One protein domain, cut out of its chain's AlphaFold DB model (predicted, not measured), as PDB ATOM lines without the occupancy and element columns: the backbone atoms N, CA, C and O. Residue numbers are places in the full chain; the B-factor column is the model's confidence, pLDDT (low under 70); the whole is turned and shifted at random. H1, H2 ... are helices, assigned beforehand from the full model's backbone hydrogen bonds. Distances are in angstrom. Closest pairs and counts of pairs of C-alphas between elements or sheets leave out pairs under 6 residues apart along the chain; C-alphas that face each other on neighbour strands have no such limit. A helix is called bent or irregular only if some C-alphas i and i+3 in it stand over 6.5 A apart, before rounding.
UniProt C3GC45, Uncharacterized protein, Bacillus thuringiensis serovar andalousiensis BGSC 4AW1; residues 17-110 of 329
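Overview. This is residues 17 to 110 of the 329 residues of an uncharacterized protein of Bacillus thuringiensis serovar andalousiensis BGSC 4AW1 (UniProt C3GC45). A helical hairpin of H3 and H4a, with the two short helices H1 and H2 making a corner beside it, forms a body from which the second arm of the bent last helix, H4b, runs out as a long arm. Beyond that arm the last residues, 101 to 110, fold back toward H4b as a tail, and residues 99 to 104 stick out free at the far end. The printed part has 94 residues with four named helices, in the order H1, H2, H3, H4, and no named strand; the class is all helix. The whole is loose, with a radius of gyration of the C-alphas of 17.3 A, and its C-alphas span 54 by 27 by 21 A, the arm H4b making much of the length.

Along the chain. H1 takes residues 17 to 23, with C-alpha 17 at (-20.886, -27.783, -18.045). H2 takes residues 25 to 35 and measures 15.6 A from first to last C-alpha. H3 takes residues 44 to 62 and measures 25.9 A, beginning with C-alpha 44 at (-28.510, -13.013, -21.955). H4, residues 64 to 100, was assigned as one helix by its hydrogen bonds but is bent, with C-alphas 81 and 84 7.7 A apart. Its arm H4a takes residues 64 to 81 and measures 25.5 A; its arm H4b takes residues 84 to 100, measures 24.5 A and ends with C-alpha 100 at (-42.934, 7.879, -14.353).

Arrangement. H1 and H2 touch only at the corner by their tight link, with the C-alphas of Lys 20 and Ile 28 closest at 6.3 A; their lines are about perpendicular at 73 degrees, only just past steep. H1 is close to H4a but not clearly touching it, with the C-alphas of Tyr 23 and Ile 70 closest at 6.8 A. H1 and H3 are near each other. H2 and H3 only just touch, with 3 pairs of C-alphas within 8 A, the closest being those of Ala 27 and Phe 54 at 6.8 A; H3 takes part with residues 50 to 54 alone. They run opposite ways at a steep tilt of 66 degrees. H3 and H4a are a helical hairpin: they touch, with the C-alphas of Ser 55 and Tyr 67 closest at 4.9 A, and run opposite ways at a shallow tilt of 17 degrees. H4a and H4b stand at a steep tilt of 60 degrees, and H4b touches no helix. In H1, H2, H3, H4a and H4b every O i to N i+4 pair is within hydrogen-bond range.

Size, cuts and confidence. The two C-alphas farthest apart, those of Lys 62 and Asn 102, are 54.9 A from each other. The printed part has no cut, and none of its links is long. The mean pLDDT of the printed part is 79.9, and residues 95 to 110 are under 70.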
ATOM      1  N   ILE A  17     -20.360 -26.421 -17.880       93.62
ATOM      2  CA  ILE A  17     -20.886 -27.783 -18.045       93.62
ATOM      3  C   ILE A  17     -22.038 -27.782 -19.051       93.62
ATOM      4  O   ILE A  17     -22.040 -28.603 -19.971       93.62
ATOM      5  N   GLU A  18     -22.970 -26.836 -18.923       93.00
ATOM      6  CA  GLU A  18     -24.073 -26.658 -19.873       93.00
ATOM      7  C   GLU A  18     -23.549 -26.330 -21.274       93.00
ATOM      8  O   GLU A  18     -23.924 -27.001 -22.233       93.00
ATOM      9  N   LEU A  19     -22.606 -25.386 -21.401       93.50
ATOM     10  CA  LEU A  19     -21.993 -25.051 -22.693       93.50
ATOM     11  C   LEU A  19     -21.356 -26.268 -23.361       93.50
ATOM     12  O   LEU A  19     -21.537 -26.492 -24.557       93.50
ATOM     13  N   LYS A  20     -20.630 -27.082 -22.591       95.38
ATOM     14  CA  LYS A  20     -20.024 -28.315 -23.098       95.38
ATOM     15  C   LYS A  20     -21.076 -29.335 -23.531       95.38
ATOM     16  O   LYS A  20     -20.837 -30.065 -24.490       95.38
ATOM     17  N   SER A  21     -22.196 -29.412 -22.814       95.94
ATOM     18  CA  SER A  21     -23.302 -30.315 -23.135       95.94
ATOM     19  C   SER A  21     -24.011 -29.906 -24.427       95.94
ATOM     20  O   SER A  21     -24.289 -30.763 -25.259       95.94
ATOM     21  N   LEU A  22     -24.278 -28.611 -24.605       94.38
ATOM     22  CA  LEU A  22     -25.002 -28.070 -25.759       94.38
ATOM     23  C   LEU A  22     -24.129 -28.000 -27.021       94.38
ATOM     24  O   LEU A  22     -24.586 -28.318 -28.115       94.38
ATOM     25  N   TYR A  23     -22.863 -27.599 -26.873       94.88
ATOM     26  CA  TYR A  23     -22.004 -27.198 -27.996       94.88
ATOM     27  C   TYR A  23     -20.701 -27.998 -28.117       94.88
ATOM     28  O   TYR A  23     -19.882 -27.735 -29.000       94.88
ATOM     29  N   GLY A  24     -20.485 -28.979 -27.239       93.94
ATOM     30  CA  GLY A  24     -19.300 -29.830 -27.250       93.94
ATOM     31  C   GLY A  24     -18.072 -29.221 -26.565       93.94
ATOM     32  O   GLY A  24     -18.082 -28.126 -26.000       93.94
ATOM     33  N   LYS A  25     -16.959 -29.966 -26.593       95.12
ATOM     34  CA  LYS A  25     -15.694 -29.557 -25.945       95.12
ATOM     35  C   LYS A  25     -15.065 -28.342 -26.628       95.12
ATOM     36  O   LYS A  25     -14.280 -27.631 -26.007       95.12
ATOM     37  N   GLU A  26     -15.385 -28.124 -27.895       92.44
ATOM     38  CA  GLU A  26     -14.894 -27.026 -28.713       92.44
ATOM     39  C   GLU A  26     -15.360 -25.670 -28.198       92.44
ATOM     40  O   GLU A  26     -14.543 -24.757 -28.153       92.44
ATOM     41  N   ALA A  27     -16.594 -25.553 -27.704       93.06
ATOM     42  CA  ALA A  27     -17.065 -24.314 -27.086       93.06
ATOM     43  C   ALA A  27     -16.221 -23.930 -25.861       93.06
ATOM     44  O   ALA A  27     -15.881 -22.766 -25.680       93.06
ATOM     45  N   ILE A  28     -15.791 -24.911 -25.062       95.88
ATOM     46  CA  ILE A  28     -14.933 -24.672 -23.889       95.88
ATOM     47  C   ILE A  28     -13.514 -24.277 -24.299       95.88
ATOM     48  O   ILE A  28     -12.917 -23.384 -23.699       95.88
ATOM     49  N   LYS A  29     -12.969 -24.914 -25.342       91.25
ATOM     50  CA  LYS A  29     -11.672 -24.517 -25.910       91.25
ATOM     51  C   LYS A  29     -11.726 -23.090 -26.454       91.25
ATOM     52  O   LYS A  29     -10.831 -22.304 -26.164       91.25
ATOM     53  N   PHE A  30     -12.786 -22.762 -27.190       85.88
ATOM     54  CA  PHE A  30     -13.011 -21.436 -27.750       85.88
ATOM     55  C   PHE A  30     -13.178 -20.378 -26.655       85.88
ATOM     56  O   PHE A  30     -12.542 -19.333 -26.712       85.88
ATOM     57  N   MET A  31     -13.943 -20.675 -25.603       85.25
ATOM     58  CA  MET A  31     -14.084 -19.809 -24.430       85.25
ATOM     59  C   MET A  31     -12.731 -19.469 -23.803       85.25
ATOM     60  O   MET A  31     -12.417 -18.295 -23.631       85.25
ATOM     61  N   LYS A  32     -11.895 -20.481 -23.548       83.31
ATOM     62  CA  LYS A  32     -10.546 -20.271 -23.011       83.31
ATOM     63  C   LYS A  32      -9.659 -19.455 -23.956       83.31
ATOM     64  O   LYS A  32      -8.815 -18.700 -23.493       83.31
ATOM     65  N   MET A  33      -9.833 -19.605 -25.268       80.06
ATOM     66  CA  MET A  33      -9.090 -18.832 -26.267       80.06
ATOM     67  C   MET A  33      -9.489 -17.350 -26.266       80.06
ATOM     68  O   MET A  33      -8.614 -16.496 -26.349       80.06
ATOM     69  N   VAL A  34     -10.786 -17.045 -26.167       73.62
ATOM     70  CA  VAL A  34     -11.300 -15.665 -26.234       73.62
ATOM     71  C   VAL A  34     -11.144 -14.927 -24.905       73.62
ATOM     72  O   VAL A  34     -10.775 -13.758 -24.899       73.62
ATOM     73  N   TYR A  35     -11.407 -15.596 -23.780       74.50
ATOM     74  CA  TYR A  35     -11.414 -14.965 -22.456       74.50
ATOM     75  C   TYR A  35     -10.174 -15.283 -21.610       74.50
ATOM     76  O   TYR A  35     -10.036 -14.754 -20.515       74.50
ATOM     77  N   GLY A  36      -9.272 -16.160 -22.067       74.56
ATOM     78  CA  GLY A  36      -8.098 -16.614 -21.303       74.56
ATOM     79  C   GLY A  36      -8.413 -17.655 -20.219       74.56
ATOM     80  O   GLY A  36      -7.538 -18.431 -19.826       74.56
ATOM     81  N   GLU A  37      -9.670 -17.742 -19.789       81.38
ATOM     82  CA  GLU A  37     -10.149 -18.650 -18.750       81.38
ATOM     83  C   GLU A  37     -11.490 -19.308 -19.107       81.38
ATOM     84  O   GLU A  37     -12.145 -18.961 -20.090       81.38
ATOM     85  N   ILE A  38     -11.876 -20.316 -18.321       90.06
ATOM     86  CA  ILE A  38     -13.190 -20.960 -18.416       90.06
ATOM     87  C   ILE A  38     -14.045 -20.365 -17.301       90.06
ATOM     88  O   ILE A  38     -13.758 -20.600 -16.131       90.06
ATOM     89  N   THR A  39     -15.084 -19.625 -17.673       85.75
ATOM     90  CA  THR A  39     -15.953 -18.912 -16.733       85.75
ATOM     91  C   THR A  39     -17.423 -19.094 -17.093       85.75
ATOM     92  O   THR A  39     -17.778 -19.470 -18.210       85.75
ATOM     93  N   GLU A  40     -18.284 -18.838 -16.121       89.31
ATOM     94  CA  GLU A  40     -19.729 -18.762 -16.293       89.31
ATOM     95  C   GLU A  40     -20.140 -17.519 -17.097       89.31
ATOM     96  O   GLU A  40     -19.463 -16.484 -17.067       89.31
ATOM     97  N   ILE A  41     -21.253 -17.624 -17.827       82.31
ATOM     98  CA  ILE A  41     -21.850 -16.513 -18.576       82.31
ATOM     99  C   ILE A  41     -23.096 -16.036 -17.836       82.31
ATOM    100  O   ILE A  41     -24.094 -16.748 -17.784       82.31
ATOM    101  N   ASN A  42     -23.051 -14.806 -17.324       80.81
ATOM    102  CA  ASN A  42     -24.024 -14.314 -16.341       80.81
ATOM    103  C   ASN A  42     -25.056 -13.330 -16.918       80.81
ATOM    104  O   ASN A  42     -25.681 -12.584 -16.166       80.81
ATOM    105  N   SER A  43     -25.195 -13.253 -18.247       74.62
ATOM    106  CA  SER A  43     -26.252 -12.452 -18.867       74.62
ATOM    107  C   SER A  43     -26.692 -12.977 -20.243       74.62
ATOM    108  O   SER A  43     -25.861 -13.493 -21.003       74.62
ATOM    109  N   PRO A  44     -27.973 -12.769 -20.613       77.88
ATOM    110  CA  PRO A  44     -28.510 -13.013 -21.955       77.88
ATOM    111  C   PRO A  44     -27.650 -12.428 -23.085       77.88
ATOM    112  O   PRO A  44     -27.354 -13.101 -24.072       77.88
ATOM    113  N   LEU A  45     -27.195 -11.182 -22.919       73.12
ATOM    114  CA  LEU A  45     -26.387 -10.478 -23.915       73.12
ATOM    115  C   LEU A  45     -25.000 -11.112 -24.082       73.12
ATOM    116  O   LEU A  45     -24.541 -11.294 -25.211       73.12
ATOM    117  N   ALA A  46     -24.342 -11.476 -22.978       70.94
ATOM    118  CA  ALA A  46     -23.043 -12.141 -23.022       70.94
ATOM    119  C   ALA A  46     -23.152 -13.544 -23.637       70.94
ATOM    120  O   ALA A  46     -22.267 -13.953 -24.392       70.94
ATOM    121  N   TYR A  47     -24.259 -14.252 -23.389       84.44
ATOM    122  CA  TYR A  47     -24.518 -15.553 -24.000       84.44
ATOM    123  C   TYR A  47     -24.719 -15.431 -25.512       84.44
ATOM    124  O   TYR A  47     -24.043 -16.122 -26.275       84.44
ATOM    125  N   MET A  48     -25.550 -14.480 -25.951       81.44
ATOM    126  CA  MET A  48     -25.719 -14.163 -27.369       81.44
ATOM    127  C   MET A  48     -24.380 -13.814 -28.033       81.44
ATOM    128  O   MET A  48     -24.065 -14.332 -29.104       81.44
ATOM    129  N   ALA A  49     -23.586 -12.933 -27.415       74.94
ATOM    130  CA  ALA A  49     -22.308 -12.489 -27.963       74.94
ATOM    131  C   ALA A  49     -21.310 -13.647 -28.097       74.94
ATOM    132  O   ALA A  49     -20.696 -13.813 -29.152       74.94
ATOM    133  N   PHE A  50     -21.197 -14.483 -27.062       83.06
ATOM    134  CA  PHE A  50     -20.351 -15.671 -27.089       83.06
ATOM    135  C   PHE A  50     -20.759 -16.631 -28.210       83.06
ATOM    136  O   PHE A  50     -19.909 -17.047 -28.994       83.06
ATOM    137  N   ILE A  51     -22.053 -16.942 -28.332       91.12
ATOM    138  CA  ILE A  51     -22.543 -17.855 -29.369       91.12
ATOM    139  C   ILE A  51     -22.384 -17.270 -30.769       91.12
ATOM    140  O   ILE A  51     -22.022 -18.008 -31.685       91.12
ATOM    141  N   LYS A  52     -22.575 -15.957 -30.961       81.69
ATOM    142  CA  LYS A  52     -22.224 -15.296 -32.226       81.69
ATOM    143  C   LYS A  52     -20.749 -15.549 -32.547       81.69
ATOM    144  O   LYS A  52     -20.468 -16.187 -33.550       81.69
ATOM    145  N   MET A  53     -19.811 -15.194 -31.673       81.44
ATOM    146  CA  MET A  53     -18.382 -15.429 -31.936       81.44
ATOM    147  C   MET A  53     -18.051 -16.911 -32.190       81.44
ATOM    148  O   MET A  53     -17.346 -17.235 -33.146       81.44
ATOM    149  N   PHE A  54     -18.597 -17.820 -31.379       86.00
ATOM    150  CA  PHE A  54     -18.338 -19.256 -31.493       86.00
ATOM    151  C   PHE A  54     -18.920 -19.863 -32.775       86.00
ATOM    152  O   PHE A  54     -18.259 -20.660 -33.436       86.00
ATOM    153  N   SER A  55     -20.136 -19.475 -33.159       88.25
ATOM    154  CA  SER A  55     -20.766 -19.943 -34.397       88.25
ATOM    155  C   SER A  55     -19.977 -19.488 -35.628       88.25
ATOM    156  O   SER A  55     -19.731 -20.307 -36.511       88.25
ATOM    157  N   TYR A  56     -19.492 -18.242 -35.661       82.00
ATOM    158  CA  TYR A  56     -18.626 -17.743 -36.739       82.00
ATOM    159  C   TYR A  56     -17.278 -18.471 -36.784       82.00
ATOM    160  O   TYR A  56     -16.816 -18.863 -37.854       82.00
ATOM    161  N   PHE A  57     -16.658 -18.711 -35.627       82.62
ATOM    162  CA  PHE A  57     -15.450 -19.529 -35.544       82.62
ATOM    163  C   PHE A  57     -15.690 -20.944 -36.091       82.62
ATOM    164  O   PHE A  57     -14.934 -21.429 -36.931       82.62
ATOM    165  N   SER A  58     -16.795 -21.577 -35.688       86.12
ATOM    166  CA  SER A  58     -17.172 -22.900 -36.179       86.12
ATOM    167  C   SER A  58     -17.478 -22.907 -37.677       86.12
ATOM    168  O   SER A  58     -17.229 -23.925 -38.320       86.12
ATOM    169  N   PHE A  59     -18.012 -21.818 -38.232       83.88
ATOM    170  CA  PHE A  59     -18.215 -21.678 -39.671       83.88
ATOM    171  C   PHE A  59     -16.875 -21.698 -40.414       83.88
ATOM    172  O   PHE A  59     -16.720 -22.446 -41.375       83.88
ATOM    173  N   ASN A  60     -15.888 -20.939 -39.931       76.88
ATOM    174  CA  ASN A  60     -14.560 -20.887 -40.546       76.88
ATOM    175  C   ASN A  60     -13.834 -22.239 -40.490       76.88
ATOM    176  O   ASN A  60     -13.166 -22.609 -41.449       76.88
ATOM    177  N   GLU A  61     -13.957 -22.982 -39.386       78.38
ATOM    178  CA  GLU A  61     -13.264 -24.270 -39.234       78.38
ATOM    179  C   GLU A  61     -13.992 -25.450 -39.889       78.38
ATOM    180  O   GLU A  61     -13.352 -26.379 -40.379       78.38
ATOM    181  N   LYS A  62     -15.327 -25.470 -39.815       82.94
ATOM    182  CA  LYS A  62     -16.134 -26.672 -40.084       82.94
ATOM    183  C   LYS A  62     -17.311 -26.430 -41.038       82.94
ATOM    184  O   LYS A  62     -18.039 -27.371 -41.353       82.94
ATOM    185  N   GLY A  63     -17.517 -25.193 -41.483       80.50
ATOM    186  CA  GLY A  63     -18.549 -24.810 -42.441       80.50
ATOM    187  C   GLY A  63     -19.940 -24.562 -41.858       80.50
ATOM    188  O   GLY A  63     -20.160 -24.491 -40.646       80.50
ATOM    189  N   HIS A  64     -20.905 -24.406 -42.764       81.62
ATOM    190  CA  HIS A  64     -22.250 -23.923 -42.451       81.62
ATOM    191  C   HIS A  64     -23.085 -24.874 -41.580       81.62
ATOM    192  O   HIS A  64     -23.822 -24.407 -40.719       81.62
ATOM    193  N   VAL A  65     -22.972 -26.196 -41.745       84.75
ATOM    194  CA  VAL A  65     -23.824 -27.150 -41.003       84.75
ATOM    195  C   VAL A  65     -23.626 -27.036 -39.480       84.75
ATOM    196  O   VAL A  65     -24.616 -26.876 -38.761       84.75
ATOM    197  N   PRO A  66     -22.389 -27.057 -38.945       87.44
ATOM    198  CA  PRO A  66     -22.150 -26.773 -37.528       87.44
ATOM    199  C   PRO A  66     -22.655 -25.398 -37.077       87.44
ATOM    200  O   PRO A  66     -23.269 -25.304 -36.016       87.44
ATOM    201  N   TYR A  67     -22.454 -24.355 -37.887       88.50
ATOM    202  CA  TYR A  67     -22.945 -23.002 -37.607       88.50
ATOM    203  C   TYR A  67     -24.471 -22.962 -37.416       88.50
ATOM    204  O   TYR A  67     -24.958 -22.447 -36.406       88.50
ATOM    205  N   GLU A  68     -25.229 -23.559 -38.339       88.94
ATOM    206  CA  GLU A  68     -26.696 -23.584 -38.279       88.94
ATOM    207  C   GLU A  68     -27.202 -24.342 -37.044       88.94
ATOM    208  O   GLU A  68     -28.146 -23.901 -36.382       88.94
ATOM    209  N   ASN A  69     -26.540 -25.448 -36.688       92.25
ATOM    210  CA  ASN A  69     -26.874 -26.227 -35.498       92.25
ATOM    211  C   ASN A  69     -26.622 -25.443 -34.203       92.25
ATOM    212  O   ASN A  69     -27.471 -25.464 -33.314       92.25
ATOM    213  N   ILE A  70     -25.504 -24.713 -34.109       94.00
ATOM    214  CA  ILE A  70     -25.184 -23.876 -32.942       94.00
ATOM    215  C   ILE A  70     -26.266 -22.808 -32.731       94.00
ATOM    216  O   ILE A  70     -26.740 -22.632 -31.610       94.00
ATOM    217  N   ILE A  71     -26.694 -22.128 -33.800       91.81
ATOM    218  CA  ILE A  71     -27.738 -21.093 -33.716       91.81
ATOM    219  C   ILE A  71     -29.078 -21.685 -33.304       91.81
ATOM    220  O   ILE A  71     -29.764 -21.124 -32.449       91.81
ATOM    221  N   LYS A  72     -29.458 -22.815 -33.906       93.06
ATOM    222  CA  LYS A  72     -30.712 -23.490 -33.579       93.06
ATOM    223  C   LYS A  72     -30.750 -23.899 -32.108       93.06
ATOM    224  O   LYS A  72     -31.744 -23.634 -31.435       93.06
ATOM    225  N   GLU A  73     -29.669 -24.502 -31.618       96.12
ATOM    226  CA  GLU A  73     -29.566 -24.942 -30.228       96.12
ATOM    227  C   GLU A  73     -29.563 -23.748 -29.266       96.12
ATOM    228  O   GLU A  73     -30.270 -23.760 -28.262       96.12
ATOM    229  N   TYR A  74     -28.855 -22.667 -29.612       95.50
ATOM    230  CA  TYR A  74     -28.900 -21.419 -28.853       95.50
ATOM    231  C   TYR A  74     -30.297 -20.823 -28.764       95.50
ATOM    232  O   TYR A  74     -30.759 -20.584 -27.656       95.50
ATOM    233  N   ASN A  75     -30.983 -20.597 -29.887       93.50
ATOM    234  CA  ASN A  75     -32.298 -19.953 -29.870       93.50
ATOM    235  C   ASN A  75     -33.303 -20.770 -29.052       93.50
ATOM    236  O   ASN A  75     -34.092 -20.199 -28.301       93.50
ATOM    237  N   LYS A  76     -33.247 -22.103 -29.162       94.56
ATOM    238  CA  LYS A  76     -34.069 -23.008 -28.356       94.56
ATOM    239  C   LYS A  76     -33.753 -22.858 -26.865       94.56
ATOM    240  O   LYS A  76     -34.643 -22.523 -26.087       94.56
ATOM    241  N   HIS A  77     -32.492 -23.050 -26.484       93.88
ATOM    242  CA  HIS A  77     -32.067 -22.974 -25.087       93.88
ATOM    243  C   HIS A  77     -32.308 -21.583 -24.484       93.88
ATOM    244  O   HIS A  77     -32.672 -21.459 -23.319       93.88
ATOM    245  N   PHE A  78     -32.139 -20.524 -25.277       92.06
ATOM    246  CA  PHE A  78     -32.373 -19.152 -24.854       92.06
ATOM    247  C   PHE A  78     -33.827 -18.927 -24.435       92.06
ATOM    248  O   PHE A  78     -34.084 -18.388 -23.362       92.06
ATOM    249  N   ILE A  79     -34.776 -19.368 -25.264       89.31
ATOM    250  CA  ILE A  79     -36.207 -19.245 -24.971       89.31
ATOM    251  C   ILE A  79     -36.565 -20.056 -23.723       89.31
ATOM    252  O   ILE A  79     -37.254 -19.541 -22.845       89.31
ATOM    253  N   GLU A  80     -36.073 -21.295 -23.633       89.62
ATOM    254  CA  GLU A  80     -36.341 -22.195 -22.505       89.62
ATOM    255  C   GLU A  80     -35.799 -21.646 -21.177       89.62
ATOM    256  O   GLU A  80     -36.469 -21.768 -20.153       89.62
ATOM    257  N   LYS A  81     -34.612 -21.024 -21.192       85.44
ATOM    258  CA  LYS A  81     -33.919 -20.571 -19.979       85.44
ATOM    259  C   LYS A  81     -34.226 -19.123 -19.588       85.44
ATOM    260  O   LYS A  81     -34.471 -18.861 -18.418       85.44
ATOM    261  N   PHE A  82     -34.237 -18.198 -20.549       83.50
ATOM    262  CA  PHE A  82     -34.322 -16.751 -20.296       83.50
ATOM    263  C   PHE A  82     -35.636 -16.114 -20.764       83.50
ATOM    264  O   PHE A  82     -35.992 -15.034 -20.294       83.50
ATOM    265  N   GLY A  83     -36.359 -16.749 -21.695       80.69
ATOM    266  CA  GLY A  83     -37.450 -16.107 -22.434       80.69
ATOM    267  C   GLY A  83     -38.552 -15.536 -21.540       80.69
ATOM    268  O   GLY A  83     -38.930 -14.378 -21.695       80.69
ATOM    269  N   LYS A  84     -39.019 -16.326 -20.567       80.81
ATOM    270  CA  LYS A  84     -40.103 -15.923 -19.658       80.81
ATOM    271  C   LYS A  84     -39.679 -14.822 -18.682       80.81
ATOM    272  O   LYS A  84     -40.469 -13.935 -18.382       80.81
ATOM    273  N   GLU A  85     -38.457 -14.886 -18.159       78.44
ATOM    274  CA  GLU A  85     -37.983 -13.926 -17.155       78.44
ATOM    275  C   GLU A  85     -37.707 -12.556 -17.790       78.44
ATOM    276  O   GLU A  85     -38.146 -11.533 -17.267       78.44
ATOM    277  N   LEU A  86     -37.097 -12.545 -18.981       79.88
ATOM    278  CA  LEU A  86     -36.911 -11.328 -19.774       79.88
ATOM    279  C   LEU A  86     -38.238 -10.683 -20.171       79.88
ATOM    280  O   LEU A  86     -38.344  -9.462 -20.152       79.88
ATOM    281  N   GLU A  87     -39.251 -11.476 -20.525       80.31
ATOM    282  CA  GLU A  87     -40.580 -10.951 -20.848       80.31
ATOM    283  C   GLU A  87     -41.183 -10.187 -19.660       80.31
ATOM    284  O   GLU A  87     -41.632  -9.051 -19.825       80.31
ATOM    285  N   VAL A  88     -41.095 -10.760 -18.454       79.31
ATOM    286  CA  VAL A  88     -41.556 -10.118 -17.214       79.31
ATOM    287  C   VAL A  88     -40.743  -8.857 -16.899       79.31
ATOM    288  O   VAL A  88     -41.321  -7.836 -16.528       79.31
ATOM    289  N   GLU A  89     -39.417  -8.890 -17.059       76.44
ATOM    290  CA  GLU A  89     -38.557  -7.723 -16.823       76.44
ATOM    291  C   GLU A  89     -38.878  -6.572 -17.790       76.44
ATOM    292  O   GLU A  89     -39.017  -5.418 -17.371       76.44
ATOM    293  N   ILE A  90     -39.032  -6.881 -19.080       77.50
ATOM    294  CA  ILE A  90     -39.408  -5.920 -20.122       77.50
ATOM    295  C   ILE A  90     -40.783  -5.316 -19.812       77.50
ATOM    296  O   ILE A  90     -40.953  -4.098 -19.903       77.50
ATOM    297  N   GLU A  91     -41.764  -6.133 -19.419       75.00
ATOM    298  CA  GLU A  91     -43.098  -5.659 -19.045       75.00
ATOM    299  C   GLU A  91     -43.049  -4.743 -17.813       75.00
ATOM    300  O   GLU A  91     -43.612  -3.645 -17.840       75.00
ATOM    301  N   ALA A  92     -42.303  -5.123 -16.773       73.81
ATOM    302  CA  ALA A  92     -42.123  -4.309 -15.575       73.81
ATOM    303  C   ALA A  92     -41.442  -2.965 -15.881       73.81
ATOM    304  O   ALA A  92     -41.885  -1.924 -15.392       73.81
ATOM    305  N   LYS A  93     -40.407  -2.952 -16.735       71.44
ATOM    306  CA  LYS A  93     -39.749  -1.721 -17.212       71.44
ATOM    307  C   LYS A  93     -40.707  -0.829 -17.995       71.44
ATOM    308  O   LYS A  93     -40.727   0.381 -17.770       71.44
ATOM    309  N   ARG A  94     -41.529  -1.408 -18.879       70.69
ATOM    310  CA  ARG A  94     -42.572  -0.669 -19.608       70.69
ATOM    311  C   ARG A  94     -43.582  -0.056 -18.639       70.69
ATOM    312  O   ARG A  94     -43.838   1.142 -18.723       70.69
ATOM    313  N   MET A  95     -44.094  -0.827 -17.675       68.62
ATOM    314  CA  MET A  95     -45.013  -0.333 -16.640       68.62
ATOM    315  C   MET A  95     -44.388   0.769 -15.774       68.62
ATOM    316  O   MET A  95     -45.025   1.794 -15.545       68.62
ATOM    317  N   ALA A  96     -43.139   0.609 -15.333       64.56
ATOM    318  CA  ALA A  96     -42.420   1.639 -14.586       64.56
ATOM    319  C   ALA A  96     -42.245   2.917 -15.419       64.56
ATOM    320  O   ALA A  96     -42.515   4.007 -14.922       64.56
ATOM    321  N   GLY A  97     -41.896   2.793 -16.704       58.88
ATOM    322  CA  GLY A  97     -41.875   3.918 -17.641       58.88
ATOM    323  C   GLY A  97     -43.231   4.624 -17.736       58.88
ATOM    324  O   GLY A  97     -43.286   5.848 -17.667       58.88
ATOM    325  N   HIS A  98     -44.338   3.877 -17.788       59.50
ATOM    326  CA  HIS A  98     -45.689   4.450 -17.754       59.50
ATOM    327  C   HIS A  98     -46.013   5.167 -16.432       59.50
ATOM    328  O   HIS A  98     -46.681   6.197 -16.458       59.50
ATOM    329  N   LEU A  99     -45.530   4.670 -15.289       59.97
ATOM    330  CA  LEU A  99     -45.760   5.276 -13.968       59.97
ATOM    331  C   LEU A  99     -44.932   6.547 -13.730       59.97
ATOM    332  O   LEU A  99     -45.349   7.423 -12.975       59.97
ATOM    333  N   VAL A 100     -43.779   6.674 -14.390       55.34
ATOM    334  CA  VAL A 100     -42.934   7.879 -14.353       55.34
ATOM    335  C   VAL A 100     -43.498   8.978 -15.281       55.34
ATOM    336  O   VAL A 100     -43.102  10.144 -15.199       55.34
ATOM    337  N   ASN A 101     -44.485   8.654 -16.128       46.41
ATOM    338  CA  ASN A 101     -44.958   9.530 -17.197       46.41
ATOM    339  C   ASN A 101     -46.112  10.476 -16.813       46.41
ATOM    340  O   ASN A 101     -47.246  10.330 -17.259       46.41
ATOM    341  N   ASN A 102     -45.736  11.583 -16.173       48.84
ATOM    342  CA  ASN A 102     -46.122  12.914 -16.673       48.84
ATOM    343  C   ASN A 102     -45.131  13.420 -17.760       48.84
ATOM    344  O   ASN A 102     -45.041  14.619 -18.005       48.84
ATOM    345  N   SER A 103     -44.360  12.534 -18.407       47.78
ATOM    346  CA  SER A 103     -43.343  12.882 -19.406       47.78
ATOM    347  C   SER A 103     -43.598  12.138 -20.733       47.78
ATOM    348  O   SER A 103     -43.650  10.913 -20.746       47.78
ATOM    349  N   PRO A 104     -43.813  12.833 -21.862       44.78
ATOM    350  CA  PRO A 104     -44.469  12.241 -23.037       44.78
ATOM    351  C   PRO A 104     -43.651  11.320 -23.975       44.78
ATOM    352  O   PRO A 104     -44.181  10.978 -25.029       44.78
ATOM    353  N   PHE A 105     -42.407  10.898 -23.681       44.34
ATOM    354  CA  PHE A 105     -41.527  10.419 -24.777       44.34
ATOM    355  C   PHE A 105     -40.550   9.248 -24.546       44.34
ATOM    356  O   PHE A 105     -39.664   9.070 -25.378       44.34
ATOM    357  N   VAL A 106     -40.679   8.393 -23.523       43.56
ATOM    358  CA  VAL A 106     -39.782   7.214 -23.415       43.56
ATOM    359  C   VAL A 106     -40.562   5.905 -23.494       43.56
ATOM    360  O   VAL A 106     -41.070   5.405 -22.496       43.56
ATOM    361  N   PHE A 107     -40.652   5.351 -24.705       49.12
ATOM    362  CA  PHE A 107     -41.070   3.969 -24.940       49.12
ATOM    363  C   PHE A 107     -39.817   3.108 -25.138       49.12
ATOM    364  O   PHE A 107     -39.015   3.382 -26.028       49.12
ATOM    365  N   PHE A 108     -39.644   2.073 -24.315       53.78
ATOM    366  CA  PHE A 108     -38.601   1.063 -24.507       53.78
ATOM    367  C   PHE A 108     -39.123  -0.022 -25.461       53.78
ATOM    368  O   PHE A 108     -40.088  -0.718 -25.133       53.78
ATOM    369  N   ASP A 109     -38.494  -0.173 -26.630       59.50
ATOM    370  CA  ASP A 109     -38.861  -1.181 -27.644       59.50
ATOM    371  C   ASP A 109     -38.115  -2.518 -27.459       59.50
ATOM    372  O   ASP A 109     -37.962  -3.281 -28.406       59.50
ATOM    373  N   GLU A 110     -37.646  -2.817 -26.242       69.75
ATOM    374  CA  GLU A 110     -36.991  -4.097 -25.938       69.75
ATOM    375  C   GLU A 110     -37.984  -5.255 -26.107       69.75
ATOM    376  O   GLU A 110     -39.115  -5.195 -25.604       69.75
TER     377      GLU A 110